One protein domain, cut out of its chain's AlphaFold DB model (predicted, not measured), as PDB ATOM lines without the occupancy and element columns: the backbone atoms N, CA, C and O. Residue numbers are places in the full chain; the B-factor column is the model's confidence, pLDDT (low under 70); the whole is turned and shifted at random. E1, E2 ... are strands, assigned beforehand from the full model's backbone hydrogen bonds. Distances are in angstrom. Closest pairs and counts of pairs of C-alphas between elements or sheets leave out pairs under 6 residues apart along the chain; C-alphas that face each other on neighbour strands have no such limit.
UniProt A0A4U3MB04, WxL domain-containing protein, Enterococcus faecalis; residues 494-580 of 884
ATOM      1  N   PHE A 494       2.727 -15.969 -15.174       96.38
ATOM      2  CA  PHE A 494       2.024 -14.773 -14.718       96.38
ATOM      3  C   PHE A 494       2.005 -14.774 -13.194       96.38
ATOM      4  O   PHE A 494       1.573 -15.755 -12.574       96.38
ATOM      5  N   VAL A 495       2.508 -13.698 -12.595       95.75
ATOM      6  CA  VAL A 495       2.678 -13.579 -11.145       95.75
ATOM      7  C   VAL A 495       2.207 -12.226 -10.622       95.75
ATOM      8  O   VAL A 495       2.141 -11.247 -11.368       95.75
ATOM      9  N   ASP A 496       1.891 -12.171  -9.331       93.00
ATOM     10  CA  ASP A 496       1.668 -10.916  -8.621       93.00
ATOM     11  C   ASP A 496       2.990 -10.218  -8.231       93.00
ATOM     12  O   ASP A 496       4.092 -10.706  -8.501       93.00
ATOM     13  N   ALA A 497       2.903  -9.067  -7.558       89.12
ATOM     14  CA  ALA A 497       4.071  -8.299  -7.123       89.12
ATOM     15  C   ALA A 497       5.020  -9.068  -6.176       89.12
ATOM     16  O   ALA A 497       6.217  -8.749  -6.143       89.12
ATOM     17  N   SER A 498       4.506 -10.066  -5.443       89.44
ATOM     18  CA  SER A 498       5.263 -10.943  -4.540       89.44
ATOM     19  C   SER A 498       5.911 -12.136  -5.253       89.44
ATOM     20  O   SER A 498       6.769 -12.799  -4.676       89.44
ATOM     21  N   GLY A 499       5.534 -12.390  -6.511       90.00
ATOM     22  CA  GLY A 499       5.974 -13.547  -7.289       90.00
ATOM     23  C   GLY A 499       5.033 -14.753  -7.192       90.00
ATOM     24  O   GLY A 499       5.329 -15.799  -7.772       90.00
ATOM     25  N   ALA A 500       3.893 -14.641  -6.504       92.38
ATOM     26  CA  ALA A 500       2.915 -15.722  -6.445       92.38
ATOM     27  C   ALA A 500       2.187 -15.860  -7.789       92.38
ATOM     28  O   ALA A 500       1.818 -14.867  -8.414       92.38
ATOM     29  N   LYS A 501       1.971 -17.098  -8.246       94.44
ATOM     30  CA  LYS A 501       1.282 -17.371  -9.516       94.44
ATOM     31  C   LYS A 501      -0.167 -16.882  -9.455       94.44
ATOM     32  O   LYS A 501      -0.896 -17.239  -8.534       94.44
ATOM     33  N   ILE A 502      -0.581 -16.135 -10.474       94.56
ATOM     34  CA  ILE A 502      -1.957 -15.652 -10.647       94.56
ATOM     35  C   ILE A 502      -2.598 -16.271 -11.889       94.56
ATOM     36  O   ILE A 502      -1.921 -16.836 -12.753       94.56
ATOM     37  N   THR A 503      -3.919 -16.151 -11.994       94.69
ATOM     38  CA  THR A 503      -4.656 -16.545 -13.197       94.69
ATOM     39  C   THR A 503      -4.239 -15.657 -14.364       94.69
ATOM     40  O   THR A 503      -4.335 -14.435 -14.280       94.69
ATOM     41  N   ALA A 504      -3.750 -16.269 -15.445       94.00
ATOM     42  CA  ALA A 504      -3.252 -15.556 -16.619       94.00
ATOM     43  C   ALA A 504      -4.362 -14.732 -17.316       94.00
ATOM     44  O   ALA A 504      -5.535 -15.111 -17.250       94.00
ATOM     45  N   PRO A 505      -4.018 -13.641 -18.029       93.69
ATOM     46  CA  PRO A 505      -4.992 -12.860 -18.781       93.69
ATOM     47  C   PRO A 505      -5.700 -13.683 -19.863       93.69
ATOM     48  O   PRO A 505      -5.137 -14.627 -20.424       93.69
ATOM     49  N   THR A 506      -6.922 -13.281 -20.224       90.06
ATOM     50  CA  THR A 506      -7.703 -13.937 -21.281       90.06
ATOM     51  C   THR A 506      -6.895 -14.077 -22.572       90.06
ATOM     52  O   THR A 506      -6.381 -13.103 -23.122       90.06
ATOM     53  N   GLY A 507      -6.805 -15.304 -23.085       89.88
ATOM     54  CA  GLY A 507      -6.048 -15.618 -24.295       89.88
ATOM     55  C   GLY A 507      -4.576 -15.980 -24.070       89.88
ATOM     56  O   GLY A 507      -3.917 -16.293 -25.066       89.88
ATOM     57  N   PHE A 508      -4.111 -15.982 -22.817       93.75
ATOM     58  CA  PHE A 508      -2.855 -16.568 -22.343       93.75
ATOM     59  C   PHE A 508      -3.138 -17.791 -21.454       93.75
ATOM     60  O   PHE A 508      -4.278 -18.036 -21.057       93.75
ATOM     61  N   LYS A 509      -2.106 -18.585 -21.153       93.94
ATOM     62  CA  LYS A 509      -2.211 -19.754 -20.271       93.94
ATOM     63  C   LYS A 509      -1.004 -19.802 -19.341       93.94
ATOM     64  O   LYS A 509       0.129 -19.775 -19.809       93.94
ATOM     65  N   GLN A 510      -1.259 -19.917 -18.039       95.00
ATOM     66  CA  GLN A 510      -0.205 -20.098 -17.043       95.00
ATOM     67  C   GLN A 510       0.593 -21.373 -17.335       95.00
ATOM     68  O   GLN A 510       0.005 -22.439 -17.534       95.00
ATOM     69  N   GLY A 511       1.923 -21.273 -17.351       94.25
ATOM     70  CA  GLY A 511       2.817 -22.399 -17.611       94.25
ATOM     71  C   GLY A 511       2.828 -22.864 -19.069       94.25
ATOM     72  O   GLY A 511       3.193 -24.007 -19.342       94.25
ATOM     73  N   LYS A 512       2.383 -22.032 -20.019       94.19
ATOM     74  CA  LYS A 512       2.473 -22.364 -21.446       94.19
ATOM     75  C   LYS A 512       3.943 -22.492 -21.843       94.19
ATOM     76  O   LYS A 512       4.712 -21.563 -21.633       94.19
ATOM     77  N   GLN A 513       4.298 -23.617 -22.455       93.81
ATOM     78  CA  GLN A 513       5.651 -23.884 -22.929       93.81
ATOM     79  C   GLN A 513       5.757 -23.675 -24.439       93.81
ATOM     80  O   GLN A 513       4.901 -24.136 -25.195       93.81
ATOM     81  N   THR A 514       6.820 -23.002 -24.864       93.06
ATOM     82  CA  THR A 514       7.193 -22.823 -26.272       93.06
ATOM     83  C   THR A 514       8.529 -23.511 -26.513       93.06
ATOM     84  O   THR A 514       9.482 -23.249 -25.784       93.06
ATOM     85  N   VAL A 515       8.584 -24.410 -27.496       92.81
ATOM     86  CA  VAL A 515       9.784 -25.189 -27.840       92.81
ATOM     87  C   VAL A 515      10.845 -24.276 -28.446       92.81
ATOM     88  O   VAL A 515      10.532 -23.451 -29.301       92.81
ATOM     89  N   ILE A 516      12.087 -24.444 -27.999       93.31
ATOM     90  CA  ILE A 516      13.276 -23.850 -28.606       93.31
ATOM     91  C   ILE A 516      13.809 -24.871 -29.616       93.31
ATOM     92  O   ILE A 516      14.161 -25.991 -29.243       93.31
ATOM     93  N   ASP A 517      13.829 -24.512 -30.898       89.56
ATOM     94  CA  ASP A 517      14.088 -25.430 -32.019       89.56
ATOM     95  C   ASP A 517      15.337 -25.077 -32.848       89.56
ATOM     96  O   ASP A 517      15.641 -25.751 -33.831       89.56
ATOM     97  N   SER A 518      16.069 -24.028 -32.465       90.44
ATOM     98  CA  SER A 518      17.251 -23.553 -33.189       90.44
ATOM     99  C   SER A 518      18.273 -22.872 -32.275       90.44
ATOM    100  O   SER A 518      17.942 -22.379 -31.195       90.44
ATOM    101  N   ASP A 519      19.529 -22.808 -32.731       88.19
ATOM    102  CA  ASP A 519      20.658 -22.191 -32.005       88.19
ATOM    103  C   ASP A 519      20.652 -20.648 -32.022       88.19
ATOM    104  O   ASP A 519      21.462 -20.026 -31.337       88.19
ATOM    105  N   ASN A 520      19.728 -20.030 -32.769       90.62
ATOM    106  CA  ASN A 520      19.530 -18.573 -32.836       90.62
ATOM    107  C   ASN A 520      18.087 -18.174 -32.479       90.62
ATOM    108  O   ASN A 520      17.541 -17.198 -33.000       90.62
ATOM    109  N   PHE A 521      17.437 -18.966 -31.630       94.00
ATOM    110  CA  PHE A 521      16.033 -18.787 -31.298       94.00
ATOM    111  C   PHE A 521      15.800 -17.457 -30.565       94.00
ATOM    112  O   PHE A 521      16.540 -17.058 -29.664       94.00
ATOM    113  N   THR A 522      14.727 -16.768 -30.939       94.44
ATOM    114  CA  THR A 522      14.249 -15.571 -30.248       94.44
ATOM    115  C   THR A 522      12.827 -15.835 -29.804       94.44
ATOM    116  O   THR A 522      11.939 -16.051 -30.631       94.44
ATOM    117  N   TYR A 523      12.601 -15.812 -28.494       95.75
ATOM    118  CA  TYR A 523      11.249 -15.901 -27.978       95.75
ATOM    119  C   TYR A 523      10.524 -14.594 -28.281       95.75
ATOM    120  O   TYR A 523      11.062 -13.515 -28.049       95.75
ATOM    121  N   THR A 524       9.298 -14.687 -28.793       94.75
ATOM    122  CA  THR A 524       8.388 -13.548 -28.935       94.75
ATOM    123  C   THR A 524       6.995 -13.984 -28.512       94.75
ATOM    124  O   THR A 524       6.476 -14.992 -28.993       94.75
ATOM    125  N   SER A 525       6.378 -13.228 -27.605       92.94
ATOM    126  CA  SER A 525       5.022 -13.522 -27.159       92.94
ATOM    127  C   SER A 525       4.034 -13.379 -28.317       92.94
ATOM    128  O   SER A 525       4.061 -12.404 -29.066       92.94
ATOM    129  N   ALA A 526       3.124 -14.344 -28.454       88.62
ATOM    130  CA  ALA A 526       2.183 -14.397 -29.574       88.62
ATOM    131  C   ALA A 526       1.131 -13.269 -29.559       88.62
ATOM    132  O   ALA A 526       0.471 -13.025 -30.567       88.62
ATOM    133  N   LYS A 527       0.923 -12.619 -28.409       91.19
ATOM    134  CA  LYS A 527      -0.068 -11.557 -28.212       91.19
ATOM    135  C   LYS A 527       0.517 -10.456 -27.338       91.19
ATOM    136  O   LYS A 527       1.361 -10.717 -26.486       91.19
ATOM    137  N   ALA A 528       0.007  -9.241 -27.509       93.88
ATOM    138  CA  ALA A 528       0.327  -8.145 -26.611       93.88
ATOM    139  C   ALA A 528      -0.302  -8.375 -25.223       93.88
ATOM    140  O   ALA A 528      -1.486  -8.701 -25.111       93.88
ATOM    141  N   LEU A 529       0.490  -8.179 -24.173       94.75
ATOM    142  CA  LEU A 529       0.075  -8.169 -22.780       94.75
ATOM    143  C   LEU A 529      -0.928  -7.025 -22.547       94.75
ATOM    144  O   LEU A 529      -0.644  -5.871 -22.903       94.75
ATOM    145  N   PRO A 530      -2.105  -7.311 -21.965       92.06
ATOM    146  CA  PRO A 530      -3.073  -6.275 -21.649       92.06
ATOM    147  C   PRO A 530      -2.533  -5.352 -20.550       92.06
ATOM    148  O   PRO A 530      -1.893  -5.797 -19.604       92.06
ATOM    149  N   ALA A 531      -2.824  -4.053 -20.652       89.44
ATOM    150  CA  ALA A 531      -2.426  -3.086 -19.623       89.44
ATOM    151  C   ALA A 531      -3.099  -3.379 -18.268       89.44
ATOM    152  O   ALA A 531      -2.510  -3.151 -17.215       89.44
ATOM    153  N   SER A 532      -4.317  -3.923 -18.309       88.62
ATOM    154  CA  SER A 532      -5.031  -4.441 -17.150       88.62
ATOM    155  C   SER A 532      -6.004  -5.546 -17.559       88.62
ATOM    156  O   SER A 532      -6.475  -5.557 -18.698       88.62
ATOM    157  N   TYR A 533      -6.351  -6.440 -16.639       89.38
ATOM    158  CA  TYR A 533      -7.398  -7.447 -16.844       89.38
ATOM    159  C   TYR A 533      -8.067  -7.828 -15.522       89.38
ATOM    160  O   TYR A 533      -7.540  -7.538 -14.449       89.38
ATOM    161  N   THR A 534      -9.215  -8.499 -15.601       87.06
ATOM    162  CA  THR A 534      -9.930  -9.021 -14.431       87.06
ATOM    163  C   THR A 534      -9.967 -10.542 -14.500       87.06
ATOM    164  O   THR A 534     -10.345 -11.106 -15.527       87.06
ATOM    165  N   ALA A 535      -9.575 -11.199 -13.413       88.44
ATOM    166  CA  ALA A 535      -9.665 -12.643 -13.234       88.44
ATOM    167  C   ALA A 535      -9.992 -12.948 -11.769       88.44
ATOM    168  O   ALA A 535      -9.501 -12.268 -10.869       88.44
ATOM    169  N   ASP A 536     -10.853 -13.939 -11.535       85.25
ATOM    170  CA  ASP A 536     -11.266 -14.377 -10.192       85.25
ATOM    171  C   ASP A 536     -11.787 -13.240  -9.290       85.25
ATOM    172  O   ASP A 536     -11.533 -13.198  -8.088       85.25
ATOM    173  N   GLY A 537     -12.502 -12.275  -9.880       81.06
ATOM    174  CA  GLY A 537     -13.065 -11.122  -9.166       81.06
ATOM    175  C   GLY A 537     -12.054 -10.030  -8.791       81.06
ATOM    176  O   GLY A 537     -12.454  -9.010  -8.235       81.06
ATOM    177  N   LYS A 538     -10.771 -10.201  -9.127       86.00
ATOM    178  CA  LYS A 538      -9.701  -9.225  -8.896       86.00
ATOM    179  C   LYS A 538      -9.286  -8.551 -10.191       86.00
ATOM    180  O   LYS A 538      -9.270  -9.183 -11.247       86.00
ATOM    181  N   SER A 539      -8.923  -7.275 -10.109       88.56
ATOM    182  CA  SER A 539      -8.387  -6.538 -11.254       88.56
ATOM    183  C   SER A 539      -6.883  -6.359 -11.108       88.56
ATOM    184  O   SER A 539      -6.392  -6.022 -10.037       88.56
ATOM    185  N   TYR A 540      -6.157  -6.595 -12.191       91.56
ATOM    186  CA  TYR A 540      -4.704  -6.638 -12.238       91.56
ATOM    187  C   TYR A 540      -4.183  -5.613 -13.243       91.56
ATOM    188  O   TYR A 540      -4.736  -5.493 -14.334       91.56
ATOM    189  N   VAL A 541      -3.107  -4.906 -12.898       91.94
ATOM    190  CA  VAL A 541      -2.432  -3.886 -13.714       91.94
ATOM    191  C   VAL A 541      -1.010  -4.340 -14.025       91.94
ATOM    192  O   VAL A 541      -0.257  -4.694 -13.113       91.94
ATOM    193  N   LEU A 542      -0.640  -4.329 -15.306       94.50
ATOM    194  CA  LEU A 542       0.674  -4.766 -15.775       94.50
ATOM    195  C   LEU A 542       1.769  -3.879 -15.177       94.50
ATOM    196  O   LEU A 542       1.743  -2.664 -15.345       94.50
ATOM    197  N   GLN A 543       2.739  -4.496 -14.505       94.56
ATOM    198  CA  GLN A 543       3.941  -3.813 -14.013       94.56
ATOM    199  C   GLN A 543       5.118  -3.970 -14.980       94.56
ATOM    200  O   GLN A 543       6.007  -3.126 -15.014       94.56
ATOM    201  N   GLY A 544       5.115  -5.044 -15.770       95.88
ATOM    202  CA  GLY A 544       6.144  -5.357 -16.754       95.88
ATOM    203  C   GLY A 544       6.425  -6.855 -16.803       95.88
ATOM    204  O   GLY A 544       5.632  -7.665 -16.318       95.88
ATOM    205  N   TRP A 545       7.554  -7.232 -17.385       96.81
ATOM    206  CA  TRP A 545       8.007  -8.615 -17.473       96.81
ATOM    207  C   TRP A 545       9.529  -8.712 -17.356       96.81
ATOM    208  O   TRP A 545      10.236  -7.709 -17.415       96.81
ATOM    209  N   TYR A 546      10.039  -9.919 -17.153       95.75
ATOM    210  CA  TYR A 546      11.468 -10.205 -17.175       95.75
ATOM    211  C   TYR A 546      11.734 -11.629 -17.666       95.75
ATOM    212  O   TYR A 546      10.839 -12.478 -17.673       95.75
ATOM    213  N   LYS A 547      12.976 -11.861 -18.093       95.25
ATOM    214  CA  LYS A 547      13.492 -13.172 -18.481       95.25
ATOM    215  C   LYS A 547      14.197 -13.831 -17.294       95.25
ATOM    216  O   LYS A 547      15.052 -13.200 -16.676       95.25
ATOM    217  N   GLY A 548      13.881 -15.093 -17.025       91.06
ATOM    218  CA  GLY A 548      14.541 -15.924 -16.024       91.06
ATOM    219  C   GLY A 548      13.757 -16.080 -14.723       91.06
ATOM    220  O   GLY A 548      12.587 -15.711 -14.610       91.06
ATOM    221  N   THR A 549      14.414 -16.688 -13.738       85.44
ATOM    222  CA  THR A 549      13.821 -17.061 -12.446       85.44
ATOM    223  C   THR A 549      13.973 -15.974 -11.383       85.44
ATOM    224  O   THR A 549      13.116 -15.847 -10.508       85.44
ATOM    225  N   GLU A 550      15.022 -15.155 -11.466       88.06
ATOM    226  CA  GLU A 550      15.290 -14.075 -10.516       88.06
ATOM    227  C   GLU A 550      14.669 -12.757 -10.981       88.06
ATOM    228  O   GLU A 550      14.876 -12.315 -12.110       88.06
ATOM    229  N   LYS A 551      13.906 -12.111 -10.093       90.50
ATOM    230  CA  LYS A 551      13.268 -10.824 -10.377       90.50
ATOM    231  C   LYS A 551      14.323  -9.703 -10.395       90.50
ATOM    232  O   LYS A 551      14.921  -9.440  -9.350       90.50
ATOM    233  N   PRO A 552      14.520  -8.998 -11.524       91.75
ATOM    234  CA  PRO A 552      15.448  -7.875 -11.598       91.75
ATOM    235  C   PRO A 552      14.905  -6.629 -10.884       91.75
ATOM    236  O   PRO A 552      13.714  -6.523 -10.582       91.75
ATOM    237  N   ALA A 553      15.780  -5.644 -10.659       89.69
ATOM    238  CA  ALA A 553      15.399  -4.352 -10.080       89.69
ATOM    239  C   ALA A 553      14.453  -3.543 -10.991       89.69
ATOM    240  O   ALA A 553      13.599  -2.807 -10.501       89.69
ATOM    241  N   THR A 554      14.594  -3.694 -12.309       91.94
ATOM    242  CA  THR A 554      13.786  -3.016 -13.330       91.94
ATOM    243  C   THR A 554      13.101  -4.042 -14.221       91.94
ATOM    244  O   THR A 554      13.749  -4.973 -14.692       91.94
ATOM    245  N   LEU A 555      11.801  -3.862 -14.458       95.19
ATOM    246  CA  LEU A 555      11.015  -4.708 -15.355       95.19
ATOM    247  C   LEU A 555      10.959  -4.107 -16.761       95.19
ATOM    248  O   LEU A 555      10.906  -2.888 -16.919       95.19
ATOM    249  N   GLU A 556      10.886  -4.971 -17.765       95.62
ATOM    250  CA  GLU A 556      10.623  -4.576 -19.144       95.62
ATOM    251  C   GLU A 556       9.155  -4.183 -19.317       95.62
ATOM    252  O   GLU A 556       8.244  -4.873 -18.854       95.62
ATOM    253  N   THR A 557       8.902  -3.073 -20.009       93.88
ATOM    254  CA  THR A 557       7.552  -2.494 -20.147       93.88
ATOM    255  C   THR A 557       6.938  -2.708 -21.528       93.88
ATOM    256  O   THR A 557       5.840  -2.213 -21.807       93.88
ATOM    257  N   SER A 558       7.630  -3.411 -22.428       94.62
ATOM    258  CA  SER A 558       7.087  -3.715 -23.750       94.62
ATOM    259  C   SER A 558       5.846  -4.601 -23.619       94.62
ATOM    260  O   SER A 558       5.802  -5.542 -22.826       94.62
ATOM    261  N   LYS A 559       4.807  -4.307 -24.409       93.75
ATOM    262  CA  LYS A 559       3.576  -5.111 -24.388       93.75
ATOM    263  C   LYS A 559       3.735  -6.436 -25.121       93.75
ATOM    264  O   LYS A 559       2.965  -7.345 -24.860       93.75
ATOM    265  N   THR A 560       4.722  -6.577 -25.995       95.31
ATOM    266  CA  THR A 560       5.003  -7.834 -26.693       95.31
ATOM    267  C   THR A 560       6.407  -8.285 -26.300       95.31
ATOM    268  O   THR A 560       7.365  -7.856 -26.946       95.31
ATOM    269  N   PRO A 561       6.551  -9.082 -25.223       96.12
ATOM    270  CA  PRO A 561       7.843  -9.598 -24.796       96.12
ATOM    271  C   PRO A 561       8.588 -10.258 -25.951       96.12
ATOM    272  O   PRO A 561       8.016 -11.098 -26.649       96.12
ATOM    273  N   SER A 562       9.846  -9.872 -26.152       95.75
ATOM    274  CA  SER A 562      10.715 -10.451 -27.171       95.75
ATOM    275  C   SER A 562      12.167 -10.382 -26.710       95.75
ATOM    276  O   SER A 562      12.612  -9.326 -26.260       95.75
ATOM    277  N   TYR A 563      12.880 -11.507 -26.760       95.50
ATOM    278  CA  TYR A 563      14.276 -11.609 -26.333       95.50
ATOM    279  C   TYR A 563      14.961 -12.852 -26.903       95.50
ATOM    280  O   TYR A 563      14.334 -13.886 -27.149       95.50
ATOM    281  N   SER A 564      16.280 -12.768 -27.074       93.75
ATOM    282  CA  SER A 564      17.112 -13.920 -27.418       93.75
ATOM    283  C   SER A 564      17.312 -14.824 -26.201       93.75
ATOM    284  O   SER A 564      17.546 -14.350 -25.080       93.75
ATOM    285  N   VAL A 565      17.218 -16.133 -26.423       94.12
ATOM    286  CA  VAL A 565      17.435 -17.125 -25.365       94.12
ATOM    287  C   VAL A 565      18.931 -17.329 -25.099       94.12
ATOM    288  O   VAL A 565      19.767 -17.091 -25.970       94.12
ATOM    289  N   THR A 566      19.279 -17.726 -23.877       91.50
ATOM    290  CA  THR A 566      20.657 -17.967 -23.417       91.50
ATOM    291  C   THR A 566      20.995 -19.446 -23.253       91.50
ATOM    292  O   THR A 566      22.163 -19.762 -23.046       91.50
ATOM    293  N   TYR A 567      20.018 -20.348 -23.410       89.12
ATOM    294  CA  TYR A 567      20.184 -21.809 -23.374       89.12
ATOM    295  C   TYR A 567      20.733 -22.333 -22.038       89.12
ATOM    296  O   TYR A 567      21.403 -23.360 -21.993       89.12
ATOM    297  N   ASN A 568      20.465 -21.614 -20.950       85.81
ATOM    298  CA  ASN A 568      21.005 -21.877 -19.614       85.81
ATOM    299  C   ASN A 568      19.923 -22.219 -18.579       85.81
ATOM    300  O   ASN A 568      20.214 -22.261 -17.392       85.81
ATOM    301  N   ASP A 569      18.684 -22.456 -19.017       82.81
ATOM    302  CA  ASP A 569      17.505 -22.670 -18.161       82.81
ATOM    303  C   ASP A 569      17.050 -21.421 -17.381       82.81
ATOM    304  O   ASP A 569      16.235 -21.509 -16.465       82.81
ATOM    305  N   GLN A 570      17.517 -20.228 -17.774       90.44
ATOM    306  CA  GLN A 570      17.016 -18.933 -17.285       90.44
ATOM    307  C   GLN A 570      16.309 -18.141 -18.394       90.44
ATOM    308  O   GLN A 570      16.414 -16.918 -18.462       90.44
ATOM    309  N   ASP A 571      15.582 -18.836 -19.270       93.94
ATOM    310  CA  ASP A 571      14.913 -18.241 -20.434       93.94
ATOM    311  C   ASP A 571      13.392 -18.131 -20.308       93.94
ATOM    312  O   ASP A 571      12.738 -17.649 -21.232       93.94
ATOM    313  N   ASP A 572      12.822 -18.535 -19.173       95.62
ATOM    314  CA  ASP A 572      11.391 -18.403 -18.899       95.62
ATOM    315  C   ASP A 572      10.937 -16.937 -18.917       95.62
ATOM    316  O   ASP A 572      11.634 -16.042 -18.434       95.62
ATOM    317  N   LEU A 573       9.736 -16.693 -19.444       96.44
ATOM    318  CA  LEU A 573       9.092 -15.385 -19.386       96.44
ATOM    319  C   LEU A 573       8.317 -15.286 -18.074       96.44
ATOM    320  O   LEU A 573       7.370 -16.045 -17.866       96.44
ATOM    321  N   THR A 574       8.627 -14.292 -17.247       96.56
ATOM    322  CA  THR A 574       7.811 -13.953 -16.077       96.56
ATOM    323  C   THR A 574       7.175 -12.580 -16.246       96.56
ATOM    324  O   THR A 574       7.860 -11.565 -16.333       96.56
ATOM    325  N   VAL A 575       5.845 -12.534 -16.280       97.12
ATOM    326  CA  VAL A 575       5.043 -11.313 -16.388       97.12
ATOM    327  C   VAL A 575       4.464 -10.965 -15.024       97.12
ATOM    328  O   VAL A 575       3.801 -11.791 -14.393       97.12
ATOM    329  N   VAL A 576       4.684  -9.730 -14.584       96.62
ATOM    330  CA  VAL A 576       4.291  -9.253 -13.258       96.62
ATOM    331  C   VAL A 576       3.085  -8.329 -13.378       96.62
ATOM    332  O   VAL A 576       3.127  -7.314 -14.077       96.62
ATOM    333  N   TYR A 577       2.030  -8.646 -12.636       95.25
ATOM    334  CA  TYR A 577       0.888  -7.764 -12.435       95.25
ATOM    335  C   TYR A 577       0.749  -7.375 -10.959       95.25
ATOM    336  O   TYR A 577       1.162  -8.094 -10.055       95.25
ATOM    337  N   LYS A 578       0.142  -6.221 -10.701       93.00
ATOM    338  CA  LYS A 578      -0.248  -5.760  -9.363       93.00
ATOM    339  C   LYS A 578      -1.770  -5.729  -9.288       93.00
ATOM    340  O   LYS A 578      -2.406  -5.319 -10.253       93.00
ATOM    341  N   GLU A 579      -2.356  -6.139  -8.169       90.69
ATOM    342  CA  GLU A 579      -3.788  -5.934  -7.926       90.69
ATOM    343  C   GLU A 579      -4.088  -4.422  -7.877       90.69
ATOM    344  O   GLU A 579      -3.456  -3.688  -7.114       90.69
ATOM    345  N   GLY A 580      -4.987  -3.955  -8.743       86.44
ATOM    346  CA  GLY A 580      -5.353  -2.547  -8.886       86.44
ATOM    347  C   GLY A 580      -6.662  -2.224  -8.170       86.44
ATOM    348  O   GLY A 580      -7.605  -3.017  -8.180       86.44
TER     349      GLY A 580
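AT A GLANCE: This is residues 494 to 580 of the 884 residues of the protein "WxL domain-containing protein" of Enterococcus faecalis (UniProt A0A4U3MB04). With little regular structure, this is a twisted sheet of three strands, E3, E4 and E6, and a short ribbon of E2 and E5 linked by much loop. The printed part has 87 residues with six named strands, E1 to E6 in order, and no named helix; it is all strand, with 31 residues in them. The sheet, E3 - E4 - E6, is antiparallel. The whole is compact, radius of gyration of the C-alphas 12.9 A, and only just elongated, spanning 42 by 27 by 19 A.

HOW THE PARTS SIT: Inner strand E4, residues 538 to 547, bends by 61 degrees at residue 543. Edge strand E3, residues 532 to 535, forms a hairpin with E4; N 533 and O 540 are 3.0 A apart. Edge strand E6, residues 573 to 579, has N 574 2.9 A from O 546. E2, residues 522 to 524, and E5, residues 562 to 564, are antiparallel; N 523 and O 563 are 2.9 A apart. These three pairs are within hydrogen-bond range. E1, residues 512 to 515, pairs with no named strand.

IN THESE COORDINATES: E4 measures 25.4 A, E6 19.7 A. E1 begins at C-alpha 512 (2.473, -22.364, -21.446); E6 ends at C-alpha 579 (-3.788, -5.934, -7.926).

THE WHOLE: The printed part has no cut. The link E4 to E5 is long. No printed residue is under 70 in pLDDT.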